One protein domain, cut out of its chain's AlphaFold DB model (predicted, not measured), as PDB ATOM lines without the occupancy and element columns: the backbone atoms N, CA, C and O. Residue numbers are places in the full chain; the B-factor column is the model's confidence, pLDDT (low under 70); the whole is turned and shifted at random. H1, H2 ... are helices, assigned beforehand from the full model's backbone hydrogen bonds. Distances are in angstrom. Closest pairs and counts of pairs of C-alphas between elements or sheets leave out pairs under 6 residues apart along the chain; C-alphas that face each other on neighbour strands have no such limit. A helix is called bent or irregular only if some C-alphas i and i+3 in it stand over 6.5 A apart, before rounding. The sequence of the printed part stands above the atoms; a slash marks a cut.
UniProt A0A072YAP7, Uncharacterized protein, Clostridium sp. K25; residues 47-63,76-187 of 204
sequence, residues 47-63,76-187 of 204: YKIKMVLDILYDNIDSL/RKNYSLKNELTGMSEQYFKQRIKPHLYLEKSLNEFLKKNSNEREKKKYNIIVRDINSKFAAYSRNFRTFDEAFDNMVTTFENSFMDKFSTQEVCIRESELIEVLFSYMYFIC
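Overview. This is residues 47 to 63 and 76 to 187 of the 204 residues of an uncharacterized protein of Clostridium sp. K25 (UniProt A0A072YAP7). Crossed helices make a compact ball round H6: H1, H5 and H3a, an arm of the bent helix H3, pack on H6, the long helix H4 crosses one side, and short H2 lies at the rim. The printed part has 129 residues, with six named helices, H1 to H6 in chain order, and no named strand: all helix. The radius of gyration of the C-alphas is 14.3 A; the spans are 35 by 31 by 26 A.

Along the chain. Find C-alpha 114 at (304.164, 101.193, 193.196); from there H4, residues 114 to 140, runs 39.2 A. It is irregular: C-alphas 115 and 118 are 8.0 A apart. H5, residues 144 to 162, spans 27.4 A; H6, residues 167 to 186, runs 30.1 A to C-alpha 186 at (308.294, 113.079, 208.432). H1, residues 47 to 63, 23.9 A, is irregular, with C-alphas 58 and 61 7.6 A apart. H2 is residues 79 to 86. H3, residues 90 to 112, assigned as one helix by its hydrogen bonds, is bent: C-alphas 99 and 102 are 7.2 A apart. Its arms are H3a, residues 90 to 99, and H3b, residues 102 to 112, itself irregular, with C-alphas 102 and 105 6.9 A apart.

Arrangement. Look at C-alphas 57 and 126, 6.0 A apart, where H1 and H4 come closest and touch. H4 touches H3b only at the corner, closest at C-alphas 111 and 120, 5.2 A. H5 and H6 form a hairpin at 36 degrees, closest at C-alphas 156 and 173, 5.4 A. H6 touches H3a at C-alphas 97 and 181, their closest, 5.2 A. H2 and H4 are apart. Every O i to N i+4 pair is within hydrogen-bond range in H2 and H5, but 11 of 13 in H1, 4 of 6 in H3a, 6 of 7 in H3b, 17 of 23 in H4 and 12 of 16 in H6.

Size, cuts and confidence. Residues 64 to 75 are not printed; C-alphas 63 and 76 are 25.9 A apart across the cut. Confidence is under 70 at residues 62 to 63, 76 to 77, 164 to 171 and 185 to 187.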
ATOM      1  N   TYR A  47     311.184 112.834 187.482       78.25
ATOM      2  CA  TYR A  47     312.570 112.605 187.070       78.25
ATOM      3  C   TYR A  47     313.566 113.370 187.947       78.25
ATOM      4  O   TYR A  47     314.562 112.801 188.391       78.25
ATOM      5  N   LYS A  48     313.269 114.637 188.254       77.75
ATOM      6  CA  LYS A  48     314.144 115.455 189.098       77.75
ATOM      7  C   LYS A  48     314.184 114.944 190.540       77.75
ATOM      8  O   LYS A  48     315.264 114.873 191.112       77.75
ATOM      9  N   ILE A  49     313.049 114.499 191.096       81.19
ATOM     10  CA  ILE A  49     313.028 113.865 192.432       81.19
ATOM     11  C   ILE A  49     313.968 112.660 192.454       81.19
ATOM     12  O   ILE A  49     314.785 112.526 193.359       81.19
ATOM     13  N   LYS A  50     313.865 111.786 191.447       83.19
ATOM     14  CA  LYS A  50     314.715 110.599 191.343       83.19
ATOM     15  C   LYS A  50     316.200 110.958 191.295       83.19
ATOM     16  O   LYS A  50     316.973 110.373 192.042       83.19
ATOM     17  N   MET A  51     316.575 111.921 190.456       81.56
ATOM     18  CA  MET A  51     317.961 112.379 190.339       81.56
ATOM     19  C   MET A  51     318.510 112.851 191.688       81.56
ATOM     20  O   MET A  51     319.576 112.407 192.101       81.56
ATOM     21  N   VAL A  52     317.763 113.696 192.404       83.25
ATOM     22  CA  VAL A  52     318.206 114.193 193.711       83.25
ATOM     23  C   VAL A  52     318.296 113.057 194.730       83.25
ATOM     24  O   VAL A  52     319.284 112.978 195.448       83.25
ATOM     25  N   LEU A  53     317.336 112.124 194.757       85.00
ATOM     26  CA  LEU A  53     317.414 110.947 195.633       85.00
ATOM     27  C   LEU A  53     318.643 110.079 195.346       85.00
ATOM     28  O   LEU A  53     319.259 109.584 196.284       85.00
ATOM     29  N   ASP A  54     319.000 109.886 194.077       83.88
ATOM     30  CA  ASP A  54     320.192 109.124 193.701       83.88
ATOM     31  C   ASP A  54     321.460 109.803 194.248       83.88
ATOM     32  O   ASP A  54     322.295 109.151 194.866       83.88
ATOM     33  N   ILE A  55     321.546 111.128 194.132       79.81
ATOM     34  CA  ILE A  55     322.691 111.914 194.610       79.81
ATOM     35  C   ILE A  55     322.769 111.930 196.134       79.81
ATOM     36  O   ILE A  55     323.854 111.753 196.687       79.81
ATOM     37  N   LEU A  56     321.644 112.147 196.817       82.81
ATOM     38  CA  LEU A  56     321.593 112.114 198.278       82.81
ATOM     39  C   LEU A  56     322.050 110.746 198.789       82.81
ATOM     40  O   LEU A  56     322.891 110.685 199.679       82.81
ATOM     41  N   TYR A  57     321.544 109.666 198.186       83.50
ATOM     42  CA  TYR A  57     321.900 108.296 198.547       83.50
ATOM     43  C   TYR A  57     323.396 108.019 198.360       83.50
ATOM     44  O   TYR A  57     324.039 107.506 199.268       83.50
ATOM     45  N   ASP A  58     323.965 108.408 197.218       81.69
ATOM     46  CA  ASP A  58     325.365 108.116 196.890       81.69
ATOM     47  C   ASP A  58     326.373 108.941 197.715       81.69
ATOM     48  O   ASP A  58     327.549 108.589 197.773       81.69
ATOM     49  N   ASN A  59     325.948 110.054 198.323       75.81
ATOM     50  CA  ASN A  59     326.835 110.942 199.086       75.81
ATOM     51  C   ASN A  59     326.610 110.894 200.603       75.81
ATOM     52  O   ASN A  59     327.393 111.491 201.342       75.81
ATOM     53  N   ILE A  60     325.587 110.193 201.095       78.19
ATOM     54  CA  ILE A  60     325.193 110.275 202.508       78.19
ATOM     55  C   ILE A  60     326.300 109.844 203.483       78.19
ATOM     56  O   ILE A  60     326.411 110.392 204.577       78.19
ATOM     57  N   ASP A  61     327.149 108.893 203.096       73.38
ATOM     58  CA  ASP A  61     328.279 108.435 203.915       73.38
ATOM     59  C   ASP A  61     329.470 109.390 203.857       73.38
ATOM     60  O   ASP A  61     330.156 109.600 204.853       73.38
ATOM     61  N   SER A  62     329.697 110.021 202.702       66.94
ATOM     62  CA  SER A  62     330.795 110.978 202.532       66.94
ATOM     63  C   SER A  62     330.616 112.244 203.375       66.94
ATOM     64  O   SER A  62     331.601 112.879 203.753       66.94
ATOM     65  N   LEU A  63     329.365 112.583 203.697       62.25
ATOM     66  CA  LEU A  63     328.995 113.823 204.376       62.25
ATOM     67  C   LEU A  63     328.923 113.682 205.896       62.25
ATOM     68  O   LEU A  63     329.190 114.637 206.622       62.25
ATOM     69  N   ARG A  76     304.438 110.544 212.429       62.88
ATOM     70  CA  ARG A  76     304.362 111.977 212.095       62.88
ATOM     71  C   ARG A  76     303.923 112.823 213.300       62.88
ATOM     72  O   ARG A  76     302.909 112.512 213.923       62.88
ATOM     73  N   LYS A  77     304.638 113.922 213.554       67.31
ATOM     74  CA  LYS A  77     304.278 114.978 214.517       67.31
ATOM     75  C   LYS A  77     303.848 116.240 213.768       67.31
ATOM     76  O   LYS A  77     304.249 116.447 212.625       67.31
ATOM     77  N   ASN A  78     303.025 117.076 214.397       76.31
ATOM     78  CA  ASN A  78     302.689 118.389 213.841       76.31
ATOM     79  C   ASN A  78     303.940 119.302 213.852       76.31
ATOM     80  O   ASN A  78     304.815 119.132 214.699       76.31
ATOM     81  N   TYR A  79     304.013 120.270 212.930       78.88
ATOM     82  CA  TYR A  79     305.171 121.167 212.800       78.88
ATOM     83  C   TYR A  79     305.444 122.021 214.049       78.88
ATOM     84  O   TYR A  79     306.597 122.198 214.406       78.88
ATOM     85  N   SER A  80     304.412 122.510 214.741       80.62
ATOM     86  CA  SER A  80     304.564 123.284 215.984       80.62
ATOM     87  C   SER A  80     305.261 122.471 217.072       80.62
ATOM     88  O   SER A  80     306.263 122.918 217.619       80.62
ATOM     89  N   LEU A  81     304.773 121.255 217.334       80.06
ATOM     90  CA  LEU A  81     305.382 120.340 218.299       80.06
ATOM     91  C   LEU A  81     306.804 119.964 217.869       80.06
ATOM     92  O   LEU A  81     307.685 119.775 218.695       80.06
ATOM     93  N   LYS A  82     307.047 119.852 216.565       81.19
ATOM     94  CA  LYS A  82     308.366 119.505 216.046       81.19
ATOM     95  C   LYS A  82     309.389 120.620 216.198       81.19
ATOM     96  O   LYS A  82     310.514 120.343 216.600       81.19
ATOM     97  N   ASN A  83     308.992 121.852 215.899       83.38
ATOM     98  CA  ASN A  83     309.838 123.023 216.083       83.38
ATOM     99  C   ASN A  83     310.201 123.181 217.564       83.38
ATOM    100  O   ASN A  83     311.352 123.446 217.882       83.38
ATOM    101  N   GLU A  84     309.242 122.934 218.464       83.19
ATOM    102  CA  GLU A  84     309.474 122.942 219.911       83.19
ATOM    103  C   GLU A  84     310.498 121.884 220.346       83.19
ATOM    104  O   GLU A  84     311.444 122.217 221.056       83.19
ATOM    105  N   LEU A  85     310.338 120.635 219.894       80.19
ATOM    106  CA  LEU A  85     311.256 119.538 220.226       80.19
ATOM    107  C   LEU A  85     312.670 119.797 219.687       80.19
ATOM    108  O   LEU A  85     313.649 119.791 220.426       80.19
ATOM    109  N   THR A  86     312.772 120.105 218.396       78.94
ATOM    110  CA  THR A  86     314.066 120.306 217.729       78.94
ATOM    111  C   THR A  86     314.766 121.601 218.137       78.94
ATOM    112  O   THR A  86     315.978 121.707 217.980       78.94
ATOM    113  N   GLY A  87     314.027 122.583 218.660       85.81
ATOM    114  CA  GLY A  87     314.537 123.928 218.911       85.81
ATOM    115  C   GLY A  87     314.648 124.787 217.647       85.81
ATOM    116  O   GLY A  87     315.379 125.776 217.663       85.81
ATOM    117  N   MET A  88     313.949 124.428 216.562       87.62
ATOM    118  CA  MET A  88     313.898 125.242 215.344       87.62
ATOM    119  C   MET A  88     313.175 126.564 215.613       87.62
ATOM    120  O   MET A  88     312.036 126.570 216.096       87.62
ATOM    121  N   SER A  89     313.795 127.690 215.249       90.56
ATOM    122  CA  SER A  89     313.157 128.990 215.452       90.56
ATOM    123  C   SER A  89     311.958 129.184 214.519       90.56
ATOM    124  O   SER A  89     311.917 128.718 213.376       90.56
ATOM    125  N   GLU A  90     310.951 129.925 214.987       88.69
ATOM    126  CA  GLU A  90     309.769 130.229 214.175       88.69
ATOM    127  C   GLU A  90     310.140 131.018 212.907       88.69
ATOM    128  O   GLU A  90     309.553 130.807 211.841       88.69
ATOM    129  N   GLN A  91     311.123 131.917 213.015       89.56
ATOM    130  CA  GLN A  91     311.628 132.688 211.885       89.56
ATOM    131  C   GLN A  91     312.254 131.765 210.837       89.56
ATOM    132  O   GLN A  91     311.882 131.852 209.665       89.56
ATOM    133  N   TYR A  92     313.138 130.858 211.256       89.81
ATOM    134  CA  TYR A  92     313.789 129.917 210.352       89.81
ATOM    135  C   TYR A  92     312.772 128.988 209.684       89.81
ATOM    136  O   TYR A  92     312.754 128.862 208.459       89.81
ATOM    137  N   PHE A  93     311.825 128.438 210.453       88.88
ATOM    138  CA  PHE A  93     310.735 127.631 209.904       88.88
ATOM    139  C   PHE A  93     309.941 128.385 208.828       88.88
ATOM    140  O   PHE A  93     309.664 127.834 207.762       88.88
ATOM    141  N   LYS A  94     309.569 129.648 209.081       88.81
ATOM    142  CA  LYS A  94     308.813 130.473 208.122       88.81
ATOM    143  C   LYS A  94     309.596 130.755 206.843       88.81
ATOM    144  O   LYS A  94     308.968 130.852 205.791       88.81
ATOM    145  N   GLN A  95     310.913 130.914 206.943       87.81
ATOM    146  CA  GLN A  95     311.771 131.296 205.825       87.81
ATOM    147  C   GLN A  95     312.221 130.100 204.987       87.81
ATOM    148  O   GLN A  95     312.228 130.212 203.768       87.81
ATOM    149  N   ARG A  96     312.560 128.972 205.621       84.94
ATOM    150  CA  ARG A  96     313.186 127.822 204.948       84.94
ATOM    151  C   ARG A  96     312.229 126.651 204.751       84.94
ATOM    152  O   ARG A  96     312.165 126.082 203.679       84.94
ATOM    153  N   ILE A  97     311.398 126.315 205.739       86.25
ATOM    154  CA  ILE A  97     310.554 125.105 205.664       86.25
ATOM    155  C   ILE A  97     309.172 125.398 205.076       86.25
ATOM    156  O   ILE A  97     308.699 124.722 204.158       86.25
ATOM    157  N   LYS A  98     308.497 126.420 205.615       86.31
ATOM    158  CA  LYS A  98     307.123 126.790 205.259       86.31
ATOM    159  C   LYS A  98     306.911 126.978 203.749       86.31
ATOM    160  O   LYS A  98     305.866 126.530 203.264       86.31
ATOM    161  N   PRO A  99     307.844 127.591 202.993       86.81
ATOM    162  CA  PRO A  99     307.649 127.794 201.566       86.81
ATOM    163  C   PRO A  99     307.550 126.499 200.768       86.81
ATOM    164  O   PRO A  99     306.950 126.527 199.708       86.81
ATOM    165  N   HIS A 100     308.061 125.366 201.256       83.00
ATOM    166  CA  HIS A 100     308.061 124.103 200.509       83.00
ATOM    167  C   HIS A 100     306.918 123.155 200.886       83.00
ATOM    168  O   HIS A 100     306.720 122.133 200.228       83.00
ATOM    169  N   LEU A 101     306.108 123.491 201.896       82.12
ATOM    170  CA  LEU A 101     305.048 122.602 202.392       82.12
ATOM    171  C   LEU A 101     303.977 122.283 201.345       82.12
ATOM    172  O   LEU A 101     303.379 121.210 201.378       82.12
ATOM    173  N   TYR A 102     303.755 123.170 200.373       80.50
ATOM    174  CA  TYR A 102     302.803 122.915 199.287       80.50
ATOM    175  C   TYR A 102     303.207 121.717 198.406       80.50
ATOM    176  O   TYR A 102     302.345 121.089 197.791       80.50
ATOM    177  N   LEU A 103     304.498 121.362 198.378       80.00
ATOM    178  CA  LEU A 103     305.048 120.235 197.613       80.00
ATOM    179  C   LEU A 103     304.950 118.900 198.359       80.00
ATOM    180  O   LEU A 103     305.159 117.843 197.756       80.00
ATOM    181  N   GLU A 104     304.585 118.920 199.645       79.19
ATOM    182  CA  GLU A 104     304.482 117.732 200.497       79.19
ATOM    183  C   GLU A 104     303.564 116.672 199.872       79.19
ATOM    184  O   GLU A 104     303.899 115.485 199.817       79.19
ATOM    185  N   LYS A 105     302.411 117.107 199.349       79.75
ATOM    186  CA  LYS A 105     301.445 116.216 198.703       79.75
ATOM    187  C   LYS A 105     302.051 115.540 197.473       79.75
ATOM    188  O   LYS A 105     301.947 114.322 197.351       79.75
ATOM    189  N   SER A 106     302.717 116.304 196.609       82.06
ATOM    190  CA  SER A 106     303.329 115.798 195.377       82.06
ATOM    191  C   SER A 106     304.445 114.792 195.657       82.06
ATOM    192  O   SER A 106     304.485 113.733 195.028       82.06
ATOM    193  N   LEU A 107     305.308 115.064 196.642       82.44
ATOM    194  CA  LEU A 107     306.348 114.125 197.072       82.44
ATOM    195  C   LEU A 107     305.754 112.849 197.680       82.44
ATOM    196  O   LEU A 107     306.149 111.741 197.317       82.44
ATOM    197  N   ASN A 108     304.759 112.986 198.556       83.00
ATOM    198  CA  ASN A 108     304.075 111.851 199.174       83.00
ATOM    199  C   ASN A 108     303.367 110.972 198.128       83.00
ATOM    200  O   ASN A 108     303.405 109.748 198.225       83.00
ATOM    201  N   GLU A 109     302.730 111.574 197.123       84.56
ATOM    202  CA  GLU A 109     302.118 110.850 196.005       84.56
ATOM    203  C   GLU A 109     303.169 110.151 195.138       84.56
ATOM    204  O   GLU A 109     302.987 108.982 194.795       84.56
ATOM    205  N   PHE A 110     304.288 110.816 194.830       86.44
ATOM    206  CA  PHE A 110     305.400 110.211 194.097       86.44
ATOM    207  C   PHE A 110     305.948 108.973 194.823       86.44
ATOM    208  O   PHE A 110     306.063 107.917 194.205       86.44
ATOM    209  N   LEU A 111     306.215 109.062 196.129       83.00
ATOM    210  CA  LEU A 111     306.786 107.964 196.921       83.00
ATOM    211  C   LEU A 111     305.792 106.825 197.213       83.00
ATOM    212  O   LEU A 111     306.203 105.726 197.581       83.00
ATOM    213  N   LYS A 112     304.479 107.060 197.079       83.81
ATOM    214  CA  LYS A 112     303.441 106.030 197.270       83.81
ATOM    215  C   LYS A 112     303.155 105.202 196.019       83.81
ATOM    216  O   LYS A 112     302.560 104.136 196.151       83.81
ATOM    217  N   LYS A 113     303.540 105.667 194.829       85.50
ATOM    218  CA  LYS A 113     303.324 104.919 193.582       85.50
ATOM    219  C   LYS A 113     304.144 103.629 193.585       85.50
ATOM    220  O   LYS A 113     305.353 103.669 193.785       85.50
ATOM    221  N   ASN A 114     303.500 102.503 193.274       79.62
ATOM    222  CA  ASN A 114     304.164 101.193 193.196       79.62
ATOM    223  C   ASN A 114     305.319 101.175 192.182       79.62
ATOM    224  O   ASN A 114     306.331 100.527 192.417       79.62
ATOM    225  N   SER A 115     305.213 101.941 191.089       84.75
ATOM    226  CA  SER A 115     306.289 102.090 190.097       84.75
ATOM    227  C   SER A 115     307.572 102.713 190.659       84.75
ATOM    228  O   SER A 115     308.619 102.594 190.035       84.75
ATOM    229  N   ASN A 116     307.489 103.375 191.817       85.62
ATOM    230  CA  ASN A 116     308.574 104.131 192.440       85.62
ATOM    231  C   ASN A 116     309.066 103.451 193.730       85.62
ATOM    232  O   ASN A 116     309.582 104.106 194.637       85.62
ATOM    233  N   GLU A 117     308.874 102.132 193.866       80.19
ATOM    234  CA  GLU A 117     309.266 101.393 195.071       80.19
ATOM    235  C   GLU A 117     310.776 101.494 195.344       80.19
ATOM    236  O   GLU A 117     311.197 101.596 196.499       80.19
ATOM    237  N   ARG A 118     311.602 101.519 194.289       83.44
ATOM    238  CA  ARG A 118     313.057 101.691 194.412       83.44
ATOM    239  C   ARG A 118     313.400 103.056 195.005       83.44
ATOM    240  O   ARG A 118     314.186 103.129 195.945       83.44
ATOM    241  N   GLU A 119     312.802 104.119 194.484       86.38
ATOM    242  CA  GLU A 119     312.992 105.490 194.956       86.38
ATOM    243  C   GLU A 119     312.474 105.650 196.392       86.38
ATOM    244  O   GLU A 119     313.143 106.260 197.222       86.38
ATOM    245  N   LYS A 120     311.350 105.008 196.734       82.56
ATOM    246  CA  LYS A 120     310.841 104.937 198.111       82.56
ATOM    247  C   LYS A 120     311.828 104.254 199.061       82.56
ATOM    248  O   LYS A 120     312.029 104.734 200.174       82.56
ATOM    249  N   LYS A 121     312.455 103.146 198.644       80.25
ATOM    250  CA  LYS A 121     313.496 102.468 199.437       80.25
ATOM    251  C   LYS A 121     314.706 103.376 199.655       80.25
ATOM    252  O   LYS A 121     315.121 103.524 200.799       80.25
ATOM    253  N   LYS A 122     315.207 104.032 198.600       83.75
ATOM    254  CA  LYS A 122     316.308 105.008 198.712       83.75
ATOM    255  C   LYS A 122     315.963 106.134 199.676       83.75
ATOM    256  O   LYS A 122     316.728 106.401 200.591       83.75
ATOM    257  N   TYR A 123     314.783 106.729 199.518       85.06
ATOM    258  CA  TYR A 123     314.293 107.778 200.403       85.06
ATOM    259  C   TYR A 123     314.261 107.335 201.870       85.06
ATOM    260  O   TYR A 123     314.747 108.049 202.739       85.06
ATOM    261  N   ASN A 124     313.747 106.136 202.155       80.69
ATOM    262  CA  ASN A 124     313.705 105.618 203.522       80.69
ATOM    263  C   ASN A 124     315.104 105.381 204.113       80.69
ATOM    264  O   ASN A 124     315.287 105.601 205.309       80.69
ATOM    265  N   ILE A 125     316.075 104.947 203.302       82.12
ATOM    266  CA  ILE A 125     317.473 104.802 203.738       82.12
ATOM    267  C   ILE A 125     318.070 106.178 204.032       82.12
ATOM    268  O   ILE A 125     318.575 106.387 205.127       82.12
ATOM    269  N   ILE A 126     317.898 107.143 203.122       84.62
ATOM    270  CA  ILE A 126     318.337 108.534 203.309       84.62
ATOM    271  C   ILE A 126     317.781 109.109 204.617       84.62
ATOM    272  O   ILE A 126     318.516 109.669 205.424       84.62
ATOM    273  N   VAL A 127     316.483 108.918 204.858       80.75
ATOM    274  CA  VAL A 127     315.796 109.325 206.088       80.75
ATOM    275  C   VAL A 127     316.402 108.678 207.328       80.75
ATOM    276  O   VAL A 127     316.656 109.367 208.315       80.75
ATOM    277  N   ARG A 128     316.614 107.359 207.306       77.94
ATOM    278  CA  ARG A 128     317.203 106.625 208.430       77.94
ATOM    279  C   ARG A 128     318.606 107.144 208.740       77.94
ATOM    280  O   ARG A 128     318.904 107.434 209.897       77.94
ATOM    281  N   ASP A 129     319.427 107.281 207.710       79.62
ATOM    282  CA  ASP A 129     320.833 107.634 207.841       79.62
ATOM    283  C   ASP A 129     320.981 109.090 208.297       79.62
ATOM    284  O   ASP A 129     321.703 109.346 209.258       79.62
ATOM    285  N   ILE A 130     320.223 110.036 207.723       80.94
ATOM    286  CA  ILE A 130     320.184 111.422 208.219       80.94
ATOM    287  C   ILE A 130     319.697 111.466 209.670       80.94
ATOM    288  O   ILE A 130     320.323 112.135 210.478       80.94
ATOM    289  N   ASN A 131     318.654 110.728 210.059       76.94
ATOM    290  CA  ASN A 131     318.190 110.742 211.455       76.94
ATOM    291  C   ASN A 131     319.228 110.222 212.453       76.94
ATOM    292  O   ASN A 131     319.308 110.721 213.578       76.94
ATOM    293  N   SER A 132     319.996 109.208 212.058       75.25
ATOM    294  CA  SER A 132     321.091 108.679 212.867       75.25
ATOM    295  C   SER A 132     322.233 109.692 212.965       75.25
ATOM    296  O   SER A 132     322.615 110.125 214.054       75.25
ATOM    297  N   LYS A 133     322.720 110.141 211.808       79.44
ATOM    298  CA  LYS A 133     323.943 110.928 211.679       79.44
ATOM    299  C   LYS A 133     323.767 112.391 212.074       79.44
ATOM    300  O   LYS A 133     324.668 112.968 212.682       79.44
ATOM    301  N   PHE A 134     322.603 112.984 211.806       81.44
ATOM    302  CA  PHE A 134     322.318 114.380 212.139       81.44
ATOM    303  C   PHE A 134     322.386 114.631 213.646       81.44
ATOM    304  O   PHE A 134     322.840 115.686 214.060       81.44
ATOM    305  N   ALA A 135     322.012 113.650 214.471       75.75
ATOM    306  CA  ALA A 135     322.074 113.757 215.929       75.75
ATOM    307  C   ALA A 135     323.493 114.018 216.454       75.75
ATOM    308  O   ALA A 135     323.690 114.738 217.429       75.75
ATOM    309  N   ALA A 136     324.482 113.376 215.837       78.50
ATOM    310  CA  ALA A 136     325.878 113.552 216.198       78.50
ATOM    311  C   ALA A 136     326.475 114.774 215.487       78.50
ATOM    312  O   ALA A 136     327.261 115.506 216.083       78.50
ATOM    313  N   TYR A 137     326.048 115.032 214.249       81.62
ATOM    314  CA  TYR A 137     326.427 116.211 213.476       81.62
ATOM    315  C   TYR A 137     326.033 117.526 214.154       81.62
ATOM    316  O   TYR A 137     326.843 118.448 214.238       81.62
ATOM    317  N   SER A 138     324.806 117.591 214.672       82.38
ATOM    318  CA  SER A 138     324.218 118.789 215.266       82.38
ATOM    319  C   SER A 138     324.933 119.248 216.534       82.38
ATOM    320  O   SER A 138     324.885 120.429 216.854       82.38
ATOM    321  N   ARG A 139     325.680 118.359 217.208       83.31
ATOM    322  CA  ARG A 139     326.515 118.691 218.378       83.31
ATOM    323  C   ARG A 139     327.649 119.672 218.066       83.31
ATOM    324  O   ARG A 139     328.219 120.238 218.990       83.31
ATOM    325  N   ASN A 140     327.991 119.861 216.791       85.81
ATOM    326  CA  ASN A 140     329.010 120.825 216.369       85.81
ATOM    327  C   ASN A 140     328.464 122.256 216.220       85.81
ATOM    328  O   ASN A 140     329.218 123.160 215.866       85.81
ATOM    329  N   PHE A 141     327.166 122.461 216.456       88.12
ATOM    330  CA  PHE A 141     326.473 123.725 216.240       88.12
ATOM    331  C   PHE A 141     325.748 124.150 217.510       88.12
ATOM    332  O   PHE A 141     325.390 123.323 218.348       88.12
ATOM    333  N   ARG A 142     325.526 125.458 217.660       87.62
ATOM    334  CA  ARG A 142     324.868 125.999 218.856       87.62
ATOM    335  C   ARG A 142     323.358 125.896 218.763       87.62
ATOM    336  O   ARG A 142     322.685 125.792 219.784       87.62
ATOM    337  N   THR A 143     322.821 125.965 217.549       87.69
ATOM    338  CA  THR A 143     321.378 125.948 217.309       87.69
ATOM    339  C   THR A 143     320.994 124.922 216.254       87.69
ATOM    340  O   THR A 143     321.802 124.515 215.415       87.69
ATOM    341  N   PHE A 144     319.726 124.509 216.284       87.00
ATOM    342  CA  PHE A 144     319.180 123.603 215.278       87.00
ATOM    343  C   PHE A 144     319.159 124.235 213.897       87.00
ATOM    344  O   PHE A 144     319.486 123.568 212.918       87.00
ATOM    345  N   ASP A 145     318.831 125.522 213.839       90.38
ATOM    346  CA  ASP A 145     318.820 126.303 212.607       90.38
ATOM    347  C   ASP A 145     320.200 126.259 211.929       90.38
ATOM    348  O   ASP A 145     320.282 125.919 210.752       90.38
ATOM    349  N   GLU A 146     321.286 126.485 212.682       90.31
ATOM    350  CA  GLU A 146     322.665 126.390 212.172       90.31
ATOM    351  C   GLU A 146     323.010 124.984 211.662       90.31
ATOM    352  O   GLU A 146     323.547 124.838 210.564       90.31
ATOM    353  N   ALA A 147     322.695 123.944 212.441       89.06
ATOM    354  CA  ALA A 147     322.981 122.563 212.055       89.06
ATOM    355  C   ALA A 147     322.222 122.159 210.781       89.06
ATOM    356  O   ALA A 147     322.780 121.505 209.895       89.06
ATOM    357  N   PHE A 148     320.944 122.536 210.694       88.31
ATOM    358  CA  PHE A 148     320.086 122.202 209.567       88.31
ATOM    359  C   PHE A 148     320.489 122.971 208.308       88.31
ATOM    360  O   PHE A 148     320.605 122.355 207.249       88.31
ATOM    361  N   ASP A 149     320.744 124.278 208.416       90.56
ATOM    362  CA  ASP A 149     321.180 125.106 207.287       90.56
ATOM    363  C   ASP A 149     322.512 124.603 206.728       90.56
ATOM    364  O   ASP A 149     322.637 124.333 205.535       90.56
ATOM    365  N   ASN A 150     323.476 124.341 207.613       89.75
ATOM    366  CA  ASN A 150     324.783 123.855 207.203       89.75
ATOM    367  C   ASN A 150     324.712 122.476 206.523       89.75
ATOM    368  O   ASN A 150     325.411 122.233 205.533       89.75
ATOM    369  N   MET A 151     323.840 121.583 207.006       86.88
ATOM    370  CA  MET A 151     323.567 120.310 206.340       86.88
ATOM    371  C   MET A 151     323.008 120.535 204.928       86.88
ATOM    372  O   MET A 151     323.553 119.978 203.977       86.88
ATOM    373  N   VAL A 152     321.958 121.352 204.771       87.44
ATOM    374  CA  VAL A 152     321.347 121.633 203.457       87.44
ATOM    375  C   VAL A 152     322.384 122.202 202.489       87.44
ATOM    376  O   VAL A 152     322.575 121.633 201.413       87.44
ATOM    377  N   THR A 153     323.134 123.228 202.901       88.38
ATOM    378  CA  THR A 153     324.194 123.840 202.084       88.38
ATOM    379  C   THR A 153     325.262 122.830 201.668       88.38
ATOM    380  O   THR A 153     325.739 122.849 200.535       88.38
ATOM    381  N   THR A 154     325.633 121.904 202.553       84.56
ATOM    382  CA  THR A 154     326.613 120.857 202.234       84.56
ATOM    383  C   THR A 154     326.111 119.924 201.126       84.56
ATOM    384  O   THR A 154     326.866 119.573 200.213       84.56
ATOM    385  N   PHE A 155     324.831 119.544 201.168       81.56
ATOM    386  CA  PHE A 155     324.222 118.723 200.122       81.56
ATOM    387  C   PHE A 155     324.069 119.481 198.802       81.56
ATOM    388  O   PHE A 155     324.343 118.907 197.747       81.56
ATOM    389  N   GLU A 156     323.688 120.757 198.846       84.62
ATOM    390  CA  GLU A 156     323.611 121.616 197.661       84.62
ATOM    391  C   GLU A 156     324.973 121.771 196.985       84.62
ATOM    392  O   GLU A 156     325.082 121.552 195.781       84.62
ATOM    393  N   ASN A 157     326.031 122.040 197.752       83.44
ATOM    394  CA  ASN A 157     327.388 122.133 197.212       83.44
ATOM    395  C   ASN A 157     327.837 120.805 196.589       83.44
ATOM    396  O   ASN A 157     328.318 120.786 195.460       83.44
ATOM    397  N   SER A 158     327.588 119.680 197.267       78.12
ATOM    398  CA  SER A 158     327.921 118.345 196.740       78.12
ATOM    399  C   SER A 158     327.166 118.013 195.449       78.12
ATOM    400  O   SER A 158     327.681 117.312 194.574       78.12
ATOM    401  N   PHE A 159     325.928 118.494 195.325       79.19
ATOM    402  CA  PHE A 159     325.155 118.401 194.093       79.19
ATOM    403  C   PHE A 159     325.788 119.267 193.002       79.19
ATOM    404  O   PHE A 159     326.067 118.774 191.912       79.19
ATOM    405  N   MET A 160     326.074 120.534 193.293       79.00
ATOM    406  CA  MET A 160     326.654 121.449 192.314       79.00
ATOM    407  C   MET A 160     328.022 120.975 191.819       79.00
ATOM    408  O   MET A 160     328.255 121.005 190.613       79.00
ATOM    409  N   ASP A 161     328.873 120.438 192.692       77.06
ATOM    410  CA  ASP A 161     330.174 119.875 192.317       77.06
ATOM    411  C   ASP A 161     330.030 118.719 191.318       77.06
ATOM    412  O   ASP A 161     330.764 118.660 190.328       77.06
ATOM    413  N   LYS A 162     329.043 117.830 191.515       71.06
ATOM    414  CA  LYS A 162     328.785 116.690 190.617       71.06
ATOM    415  C   LYS A 162     328.177 117.088 189.267       71.06
ATOM    416  O   LYS A 162     328.357 116.353 188.297       71.06
ATOM    417  N   PHE A 163     327.464 118.212 189.188       71.69
ATOM    418  CA  PHE A 163     326.692 118.614 188.001       71.69
ATOM    419  C   PHE A 163     327.100 119.985 187.446       71.69
ATOM    420  O   PHE A 163     326.308 120.639 186.779       71.69
ATOM    421  N   SER A 164     328.342 120.404 187.683       61.88
ATOM    422  CA  SER A 164     328.894 121.772 187.666       61.88
ATOM    423  C   SER A 164     328.856 122.570 186.341       61.88
ATOM    424  O   SER A 164     329.752 123.365 186.071       61.88
ATOM    425  N   THR A 165     327.834 122.431 185.487       56.72
ATOM    426  CA  THR A 165     327.856 123.033 184.141       56.72
ATOM    427  C   THR A 165     326.608 123.774 183.646       56.72
ATOM    428  O   THR A 165     326.707 124.356 182.569       56.72
ATOM    429  N   GLN A 166     325.461 123.857 184.343       59.03
ATOM    430  CA  GLN A 166     324.277 124.566 183.793       59.03
ATOM    431  C   GLN A 166     323.375 125.239 184.846       59.03
ATOM    432  O   GLN A 166     323.245 124.758 185.963       59.03
ATOM    433  N   GLU A 167     322.665 126.311 184.462       59.03
ATOM    434  CA  GLU A 167     321.625 126.989 185.275       59.03
ATOM    435  C   GLU A 167     320.496 126.036 185.707       59.03
ATOM    436  O   GLU A 167     319.889 126.188 186.765       59.03
ATOM    437  N   VAL A 168     320.245 125.000 184.899       60.44
ATOM    438  CA  VAL A 168     319.341 123.902 185.246       60.44
ATOM    439  C   VAL A 168     319.771 123.255 186.566       60.44
ATOM    440  O   VAL A 168     318.909 122.974 187.375       60.44
ATOM    441  N   CYS A 169     321.065 123.131 186.874       67.56
ATOM    442  CA  CYS A 169     321.546 122.492 188.103       67.56
ATOM    443  C   CYS A 169     321.191 123.268 189.378       67.56
ATOM    444  O   CYS A 169     320.911 122.643 190.393       67.56
ATOM    445  N   ILE A 170     321.115 124.601 189.314       65.12
ATOM    446  CA  ILE A 170     320.744 125.441 190.465       65.12
ATOM    447  C   ILE A 170     319.282 125.187 190.860       65.12
ATOM    448  O   ILE A 170     318.966 125.002 192.028       65.12
ATOM    449  N   ARG A 171     318.368 125.086 189.889       69.44
ATOM    450  CA  ARG A 171     316.953 124.797 190.188       69.44
ATOM    451  C   ARG A 171     316.721 123.381 190.715       69.44
ATOM    452  O   ARG A 171     315.752 123.143 191.433       69.44
ATOM    453  N   GLU A 172     317.575 122.422 190.362       72.19
ATOM    454  CA  GLU A 172     317.484 121.074 190.929       72.19
ATOM    455  C   GLU A 172     318.263 120.937 192.243       72.19
ATOM    456  O   GLU A 172     317.930 120.043 193.017       72.19
ATOM    457  N   SER A 173     319.197 121.841 192.571       75.69
ATOM    458  CA  SER A 173     319.728 121.932 193.935       75.69
ATOM    459  C   SER A 173     318.670 122.471 194.898       75.69
ATOM    460  O   SER A 173     318.551 121.941 195.992       75.69
ATOM    461  N   GLU A 174     317.786 123.383 194.475       78.81
ATOM    462  CA  GLU A 174     316.637 123.819 195.298       78.81
ATOM    463  C   GLU A 174     315.695 122.650 195.679       78.81
ATOM    464  O   GLU A 174     314.987 122.694 196.688       78.81
ATOM    465  N   LEU A 175     315.690 121.547 194.914       81.94
ATOM    466  CA  LEU A 175     314.932 120.341 195.278       81.94
ATOM    467  C   LEU A 175     315.518 119.598 196.482       81.94
ATOM    468  O   LEU A 175     314.805 118.802 197.100       81.94
ATOM    469  N   ILE A 176     316.784 119.843 196.822       84.62
ATOM    470  CA  ILE A 176     317.403 119.354 198.054       84.62
ATOM    471  C   ILE A 176     316.695 119.999 199.237       84.62
ATOM    472  O   ILE A 176     316.195 119.274 200.093       84.62
ATOM    473  N   GLU A 177     316.535 121.323 199.241       86.06
ATOM    474  CA  GLU A 177     315.806 122.034 200.296       86.06
ATOM    475  C   GLU A 177     314.350 121.558 200.411       86.06
ATOM    476  O   GLU A 177     313.850 121.317 201.514       86.06
ATOM    477  N   VAL A 178     313.683 121.308 199.277       85.06
ATOM    478  CA  VAL A 178     312.331 120.722 199.251       85.06
ATOM    479  C   VAL A 178     312.312 119.329 199.896       85.06
ATOM    480  O   VAL A 178     311.434 119.034 200.713       85.06
ATOM    481  N   LEU A 179     313.264 118.460 199.547       85.12
ATOM    482  CA  LEU A 179     313.360 117.113 200.113       85.12
ATOM    483  C   LEU A 179     313.700 117.149 201.600       85.12
ATOM    484  O   LEU A 179     313.071 116.420 202.361       85.12
ATOM    485  N   PHE A 180     314.619 118.012 202.028       85.81
ATOM    486  CA  PHE A 180     314.956 118.196 203.436       85.81
ATOM    487  C   PHE A 180     313.798 118.787 204.231       85.81
ATOM    488  O   PHE A 180     313.553 118.335 205.343       85.81
ATOM    489  N   SER A 181     313.020 119.701 203.658       83.62
ATOM    490  CA  SER A 181     311.787 120.206 204.273       83.62
ATOM    491  C   SER A 181     310.745 119.097 204.431       83.62
ATOM    492  O   SER A 181     310.115 118.958 205.482       83.62
ATOM    493  N   TYR A 182     310.602 118.240 203.418       81.31
ATOM    494  CA  TYR A 182     309.722 117.075 203.484       81.31
ATOM    495  C   TYR A 182     310.221 116.019 204.483       81.31
ATOM    496  O   TYR A 182     309.435 115.433 205.226       81.31
ATOM    497  N   MET A 183     311.531 115.791 204.558       79.31
ATOM    498  CA  MET A 183     312.146 114.936 205.569       79.31
ATOM    499  C   MET A 183     311.950 115.514 206.965       79.31
ATOM    500  O   MET A 183     311.485 114.792 207.842       79.31
ATOM    501  N   TYR A 184     312.206 116.809 207.154       78.56
ATOM    502  CA  TYR A 184     311.917 117.520 208.391       78.56
ATOM    503  C   TYR A 184     310.465 117.327 208.783       78.56
ATOM    504  O   TYR A 184     310.197 117.141 209.952       78.56
ATOM    505  N   PHE A 185     309.512 117.251 207.858       69.88
ATOM    506  CA  PHE A 185     308.141 116.915 208.224       69.88
ATOM    507  C   PHE A 185     307.981 115.490 208.775       69.88
ATOM    508  O   PHE A 185     307.347 115.289 209.814       69.88
ATOM    509  N   ILE A 186     308.578 114.489 208.128       64.12
ATOM    510  CA  ILE A 186     308.294 113.079 208.432       64.12
ATOM    511  C   ILE A 186     309.257 112.407 209.429       64.12
ATOM    512  O   ILE A 186     308.930 111.344 209.944       64.12
ATOM    513  N   CYS A 187     310.420 112.999 209.702       66.12
ATOM    514  CA  CYS A 187     311.507 112.400 210.484       66.12
ATOM    515  C   CYS A 187     311.490 112.838 211.949       66.12
ATOM    516  O   CYS A 187     311.426 114.034 212.189       66.12
TER     517      CYS A 187